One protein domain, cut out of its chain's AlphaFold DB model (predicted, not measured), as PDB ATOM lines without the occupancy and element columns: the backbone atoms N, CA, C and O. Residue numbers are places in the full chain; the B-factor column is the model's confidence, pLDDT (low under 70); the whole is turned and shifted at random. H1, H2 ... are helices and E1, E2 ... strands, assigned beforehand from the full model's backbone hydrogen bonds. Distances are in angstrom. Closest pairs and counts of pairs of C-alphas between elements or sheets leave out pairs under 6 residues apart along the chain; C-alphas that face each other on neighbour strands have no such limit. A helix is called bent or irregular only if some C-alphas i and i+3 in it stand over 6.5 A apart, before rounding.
ATOM      1  N   MET A   2     208.741 111.218 146.003       39.41
ATOM      2  CA  MET A   2     207.770 110.221 146.476       39.41
ATOM      3  C   MET A   2     207.953 110.164 147.993       39.41
ATOM      4  O   MET A   2     208.961 109.640 148.462       39.41
ATOM      5  N   ALA A   3     207.071 110.825 148.737       46.81
ATOM      6  CA  ALA A   3     207.118 110.840 150.191       46.81
ATOM      7  C   ALA A   3     206.173 109.756 150.719       46.81
ATOM      8  O   ALA A   3     204.957 109.942 150.741       46.81
ATOM      9  N   ASP A   4     206.733 108.628 151.153       58.19
ATOM     10  CA  ASP A   4     206.069 107.808 152.164       58.19
ATOM     11  C   ASP A   4     206.135 108.586 153.493       58.19
ATOM     12  O   ASP A   4     207.120 109.276 153.752       58.19
ATOM     13  N   LYS A   5     205.090 108.518 154.332       63.91
ATOM     14  CA  LYS A   5     204.806 109.467 155.440       63.91
ATOM     15  C   LYS A   5     205.961 109.798 156.408       63.91
ATOM     16  O   LYS A   5     205.844 110.791 157.117       63.91
ATOM     17  N   ASN A   6     207.044 109.018 156.449       68.62
ATOM     18  CA  ASN A   6     208.218 109.240 157.302       68.62
ATOM     19  C   ASN A   6     209.569 108.938 156.612       68.62
ATOM     20  O   ASN A   6     210.582 108.822 157.300       68.62
ATOM     21  N   LEU A   7     209.604 108.785 155.283       73.69
ATOM     22  CA  LEU A   7     210.825 108.485 154.533       73.69
ATOM     23  C   LEU A   7     211.028 109.507 153.415       73.69
ATOM     24  O   LEU A   7     210.138 109.754 152.602       73.69
ATOM     25  N   PHE A   8     212.230 110.073 153.371       78.12
ATOM     26  CA  PHE A   8     212.612 111.092 152.405       78.12
ATOM     27  C   PHE A   8     213.864 110.648 151.660       78.12
ATOM     28  O   PHE A   8     214.797 110.109 152.252       78.12
ATOM     29  N   TYR A   9     213.879 110.910 150.356       83.12
ATOM     30  CA  TYR A   9     215.022 110.645 149.496       83.12
ATOM     31  C   TYR A   9     215.639 111.967 149.062       83.12
ATOM     32  O   TYR A   9     214.949 112.833 148.520       83.12
ATOM     33  N   PHE A  10     216.946 112.090 149.264       84.31
ATOM     34  CA  PHE A  10     217.733 113.236 148.836       84.31
ATOM     35  C   PHE A  10     218.698 112.783 147.748       84.31
ATOM     36  O   PHE A  10     219.425 111.805 147.920       84.31
ATOM     37  N   LYS A  11     218.697 113.488 146.617       88.62
ATOM     38  CA  LYS A  11     219.674 113.284 145.549       88.62
ATOM     39  C   LYS A  11     220.677 114.427 145.607       88.62
ATOM     40  O   LYS A  11     220.292 115.582 145.455       88.62
ATOM     41  N   PHE A  12     221.938 114.087 145.817       88.19
ATOM     42  CA  PHE A  12     223.038 115.042 145.816       88.19
ATOM     43  C   PHE A  12     223.693 115.071 144.437       88.19
ATOM     44  O   PHE A  12     223.804 114.034 143.781       88.19
ATOM     45  N   VAL A  13     224.089 116.263 143.993       93.19
ATOM     46  CA  VAL A  13     224.868 116.447 142.756       93.19
ATOM     47  C   VAL A  13     226.357 116.245 143.037       93.19
ATOM     48  O   VAL A  13     227.048 115.617 142.245       93.19
ATOM     49  N   ASN A  14     226.825 116.742 144.183       94.81
ATOM     50  CA  ASN A  14     228.202 116.628 144.641       94.81
ATOM     51  C   ASN A  14     228.312 115.559 145.739       94.81
ATOM     52  O   ASN A  14     227.546 115.575 146.707       94.81
ATOM     53  N   ASP A  15     229.269 114.644 145.598       92.00
ATOM     54  CA  ASP A  15     229.515 113.596 146.589       92.00
ATOM     55  C   ASP A  15     230.117 114.157 147.888       92.00
ATOM     56  O   ASP A  15     229.806 113.657 148.965       92.00
ATOM     57  N   GLU A  16     230.867 115.264 147.828       93.69
ATOM     58  CA  GLU A  16     231.379 115.930 149.033       93.69
ATOM     59  C   GLU A  16     230.247 116.463 149.914       93.69
ATOM     60  O   GLU A  16     230.288 116.324 151.134       93.69
ATOM     61  N   ASP A  17     229.210 117.048 149.312       90.81
ATOM     62  CA  ASP A  17     228.065 117.578 150.058       90.81
ATOM     63  C   ASP A  17     227.226 116.452 150.656       90.81
ATOM     64  O   ASP A  17     226.765 116.549 151.794       90.81
ATOM     65  N   LYS A  18     227.086 115.345 149.919       89.81
ATOM     66  CA  LYS A  18     226.486 114.118 150.446       89.81
ATOM     67  C   LYS A  18     227.262 113.626 151.667       89.81
ATOM     68  O   LYS A  18     226.644 113.327 152.688       89.81
ATOM     69  N   GLN A  19     228.589 113.555 151.570       87.75
ATOM     70  CA  GLN A  19     229.434 113.079 152.659       87.75
ATOM     71  C   GLN A  19     229.358 114.016 153.868       87.75
ATOM     72  O   GLN A  19     229.145 113.537 154.976       87.75
ATOM     73  N   ARG A  20     229.381 115.339 153.658       87.56
ATOM     74  CA  ARG A  20     229.184 116.335 154.726       87.56
ATOM     75  C   ARG A  20     227.884 116.109 155.490       87.56
ATOM     76  O   ARG A  20     227.899 116.152 156.713       87.56
ATOM     77  N   VAL A  21     226.770 115.864 154.796       84.94
ATOM     78  CA  VAL A  21     225.472 115.627 155.449       84.94
ATOM     79  C   VAL A  21     225.451 114.294 156.204       84.94
ATOM     80  O   VAL A  21     224.892 114.233 157.295       84.94
ATOM     81  N   ILE A  22     226.064 113.241 155.655       83.44
ATOM     82  CA  ILE A  22     226.179 111.942 156.336       83.44
ATOM     83  C   ILE A  22     227.026 112.075 157.609       83.44
ATOM     84  O   ILE A  22     226.609 111.610 158.668       83.44
ATOM     85  N   ASP A  23     228.174 112.747 157.520       78.88
ATOM     86  CA  ASP A  23     229.102 112.944 158.638       78.88
ATOM     87  C   ASP A  23     228.503 113.826 159.737       78.88
ATOM     88  O   ASP A  23     228.809 113.651 160.916       78.88
ATOM     89  N   HIS A  24     227.609 114.749 159.368       79.94
ATOM     90  CA  HIS A  24     226.891 115.594 160.319       79.94
ATOM     91  C   HIS A  24     225.939 114.799 161.228       79.94
ATOM     92  O   HIS A  24     225.580 115.269 162.313       79.94
ATOM     93  N   GLY A  25     225.518 113.605 160.798       71.88
ATOM     94  CA  GLY A  25     224.642 112.724 161.558       71.88
ATOM     95  C   GLY A  25     223.180 113.200 161.609       71.88
ATOM     96  O   GLY A  25     222.670 113.790 160.655       71.88
ATOM     97  N   PRO A  26     222.446 112.897 162.696       74.50
ATOM     98  CA  PRO A  26     221.029 113.210 162.805       74.50
ATOM     99  C   PRO A  26     220.754 114.715 162.743       74.50
ATOM    100  O   PRO A  26     221.314 115.500 163.506       74.50
ATOM    101  N   LEU A  27     219.829 115.108 161.870       77.31
ATOM    102  CA  LEU A  27     219.417 116.496 161.691       77.31
ATOM    103  C   LEU A  27     218.214 116.810 162.574       77.31
ATOM    104  O   LEU A  27     217.222 116.085 162.565       77.31
ATOM    105  N   PHE A  28     218.266 117.924 163.297       73.50
ATOM    106  CA  PHE A  28     217.105 118.441 164.011       73.50
ATOM    107  C   PHE A  28     216.398 119.485 163.144       73.50
ATOM    108  O   PHE A  28     216.899 120.592 162.967       73.50
ATOM    109  N   LEU A  29     215.241 119.133 162.581       75.19
ATOM    110  CA  LEU A  29     214.466 119.997 161.688       75.19
ATOM    111  C   LEU A  29     213.013 120.045 162.158       75.19
ATOM    112  O   LEU A  29     212.390 119.010 162.387       75.19
ATOM    113  N   ALA A  30     212.463 121.253 162.311       77.06
ATOM    114  CA  ALA A  30     211.069 121.480 162.713       77.06
ATOM    115  C   ALA A  30     210.631 120.687 163.971       77.06
ATOM    116  O   ALA A  30     209.533 120.133 164.023       77.06
ATOM    117  N   GLY A  31     211.506 120.593 164.979       68.12
ATOM    118  CA  GLY A  31     211.218 119.871 166.224       68.12
ATOM    119  C   GLY A  31     211.302 118.343 166.116       68.12
ATOM    120  O   GLY A  31     210.905 117.645 167.047       68.12
ATOM    121  N   ARG A  32     211.794 117.806 164.992       70.94
ATOM    122  CA  ARG A  32     211.931 116.367 164.738       70.94
ATOM    123  C   ARG A  32     213.378 116.010 164.419       70.94
ATOM    124  O   ARG A  32     214.087 116.774 163.770       70.94
ATOM    125  N   ILE A  33     213.804 114.831 164.868       73.56
ATOM    126  CA  ILE A  33     215.108 114.261 164.518       73.56
ATOM    127  C   ILE A  33     214.952 113.448 163.232       73.56
ATOM    128  O   ILE A  33     214.109 112.555 163.156       73.56
ATOM    129  N   PHE A  34     215.787 113.743 162.246       77.25
ATOM    130  CA  PHE A  34     215.907 113.017 160.993       77.25
ATOM    131  C   PHE A  34     217.233 112.271 160.987       77.25
ATOM    132  O   PHE A  34     218.298 112.880 161.023       77.25
ATOM    133  N   VAL A  35     217.175 110.945 160.929       75.44
ATOM    134  CA  VAL A  35     218.371 110.120 160.754       75.44
ATOM    135  C   VAL A  35     218.706 110.095 159.268       75.44
ATOM    136  O   VAL A  35     217.949 109.540 158.472       75.44
ATOM    137  N   VAL A  36     219.824 110.716 158.890       80.81
ATOM    138  CA  VAL A  36     220.320 110.695 157.511       80.81
ATOM    139  C   VAL A  36     221.338 109.575 157.362       80.81
ATOM    140  O   VAL A  36     222.213 109.406 158.205       80.81
ATOM    141  N   ARG A  37     221.216 108.787 156.294       78.00
ATOM    142  CA  ARG A  37     222.126 107.678 155.993       78.00
ATOM    143  C   ARG A  37     222.180 107.395 154.490       78.00
ATOM    144  O   ARG A  37     221.231 107.750 153.784       78.00
ATOM    145  N   PRO A  38     223.240 106.729 153.998       84.00
ATOM    146  CA  PRO A  38     223.267 106.200 152.641       84.00
ATOM    147  C   PRO A  38     222.052 105.315 152.359       84.00
ATOM    148  O   PRO A  38     221.597 104.561 153.222       84.00
ATOM    149  N   TRP A  39     221.535 105.397 151.137       83.88
ATOM    150  CA  TRP A  39     220.455 104.520 150.708       83.88
ATOM    151  C   TRP A  39     220.935 103.068 150.630       83.88
ATOM    152  O   TRP A  39     222.005 102.790 150.090       83.88
ATOM    153  N   THR A  40     220.109 102.146 151.119       77.62
ATOM    154  CA  THR A  40     220.306 100.703 150.968       77.62
ATOM    155  C   THR A  40     219.005 100.049 150.494       77.62
ATOM    156  O   THR A  40     217.925 100.519 150.855       77.62
ATOM    157  N   PRO A  41     219.057  98.921 149.761       79.25
ATOM    158  CA  PRO A  41     217.850  98.179 149.375       79.25
ATOM    159  C   PRO A  41     216.993  97.728 150.571       79.25
ATOM    160  O   PRO A  41     215.798  97.507 150.447       79.25
ATOM    161  N   SER A  42     217.596  97.610 151.755       70.75
ATOM    162  CA  SER A  42     216.928  97.242 153.007       70.75
ATOM    163  C   SER A  42     216.164  98.390 153.685       70.75
ATOM    164  O   SER A  42     215.574  98.174 154.746       70.75
ATOM    165  N   ILE A  43     216.162  99.602 153.113       70.69
ATOM    166  CA  ILE A  43     215.550 100.791 153.727       70.69
ATOM    167  C   ILE A  43     214.029 100.667 153.895       70.69
ATOM    168  O   ILE A  43     213.462 101.298 154.787       70.69
ATOM    169  N   ASP A  44     213.387  99.786 153.123       66.31
ATOM    170  CA  ASP A  44     211.958  99.479 153.231       66.31
ATOM    171  C   ASP A  44     211.558  98.945 154.615       66.31
ATOM    172  O   ASP A  44     210.416  99.119 155.038       66.31
ATOM    173  N   LYS A  45     212.502  98.387 155.391       62.84
ATOM    174  CA  LYS A  45     212.259  97.984 156.791       62.84
ATOM    175  C   LYS A  45     211.830  99.151 157.688       62.84
ATOM    176  O   LYS A  45     211.205  98.937 158.719       62.84
ATOM    177  N   TYR A  46     212.134 100.382 157.286       61.44
ATOM    178  CA  TYR A  46     211.857 101.603 158.041       61.44
ATOM    179  C   TYR A  46     210.636 102.364 157.492       61.44
ATOM    180  O   TYR A  46     210.293 103.442 157.981       61.44
ATOM    181  N   ARG A  47     209.953 101.796 156.485       59.44
ATOM    182  CA  ARG A  47     208.816 102.394 155.768       59.44
ATOM    183  C   ARG A  47     207.590 102.634 156.649       59.44
ATOM    184  O   ARG A  47     206.867 103.603 156.440       59.44
ATOM    185  N   ASN A  48     207.407 101.828 157.695       56.19
ATOM    186  CA  ASN A  48     206.317 101.981 158.668       56.19
ATOM    187  C   ASN A  48     206.572 103.088 159.710       56.19
ATOM    188  O   ASN A  48     205.859 103.187 160.709       56.19
ATOM    189  N   GLY A  49     207.573 103.940 159.468       53.97
ATOM    190  CA  GLY A  49     208.115 104.843 160.466       53.97
ATOM    191  C   GLY A  49     209.022 104.089 161.428       53.97
ATOM    192  O   GLY A  49     208.855 102.900 161.699       53.97
TER     193      GLY A  49
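AT A GLANCE: This is residues 2 to 49 of the 107 residues of an uncharacterized protein of Coptis chinensis (UniProt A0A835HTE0). Three small parts, the helix H1, the hairpin of E1 and E2 and the short helix H2, are set as the corners of an open triangle with few contacts between them. A long stretch with no named element, residues 2 to 14, runs past the middle to H1, and the tip of the hairpin, residues 28 to 33, sticks out. The printed part has 48 residues with two named helices and two named strands, in the order H1, E1, E2, H2; the sheet is E1 - E2, antiparallel. The class is mixed, helices and strands, though under half of the residues are in named elements. The whole is only just compact, close to loose, with a radius of gyration of the C-alphas of 11.4 A, and the C-alphas span 30 by 28 by 16 A.

HOW THE PARTS SIT: Go from Met 2 through residues 2 to 14, whose C-alphas lie 6 to 16 A from the mean of the C-alphas, and you reach H1, residues 15 to 24. A tight link of 2 residues leads from H1 to the strand E1, residues 27 to 29. Another tight link of 2 residues leads on to E2, residues 32 to 34. E1 and E2 form a hairpin, antiparallel at 144 degrees between their directions. Look at C-alphas 28 and 33, which face each other at 4.7 A. N 27 and O 34 are 2.8 A apart and N 29 and O 32 are 2.9 A apart, both within hydrogen-bond range. A short link of 6 residues then brings you to H2, residues 41 to 46. H1 is apart from E2 and from H2, and E1 is apart from H2. In H1 every O i to N i+4 pair is within hydrogen-bond range; in H2 it is 0 of 2, with 2 of 3 O i to N i+3 pairs within range.

IN THESE COORDINATES: Find C-alpha 15 at (229.515, 113.596, 146.589); from there H1 runs from Asp 15 to His 24, 14.1 A. E1, Leu 27 to Leu 29, begins at C-alpha 27, (219.417, 116.496, 161.691), and measures 6.1 A. E2, Arg 32 to Phe 34, measures 6.4 A. H2, Pro 41 to Tyr 46, measures 11.1 A and ends at C-alpha 46, (211.857, 101.603, 158.041). H2 is irregular: C-alphas 41 and 44 are 7.2 A apart.

THE WHOLE: The two C-alphas farthest apart are those of Glu 16 and Asn 48, at 30.3 A. The printed part has no cut, and none of the links between its named elements is long. Look in the B-factor column for the pLDDT: its mean over the printed part is 75.6, and it is under 70 in residues 2 to 6, residue 31 and residues 44 to 49 of this predicted model.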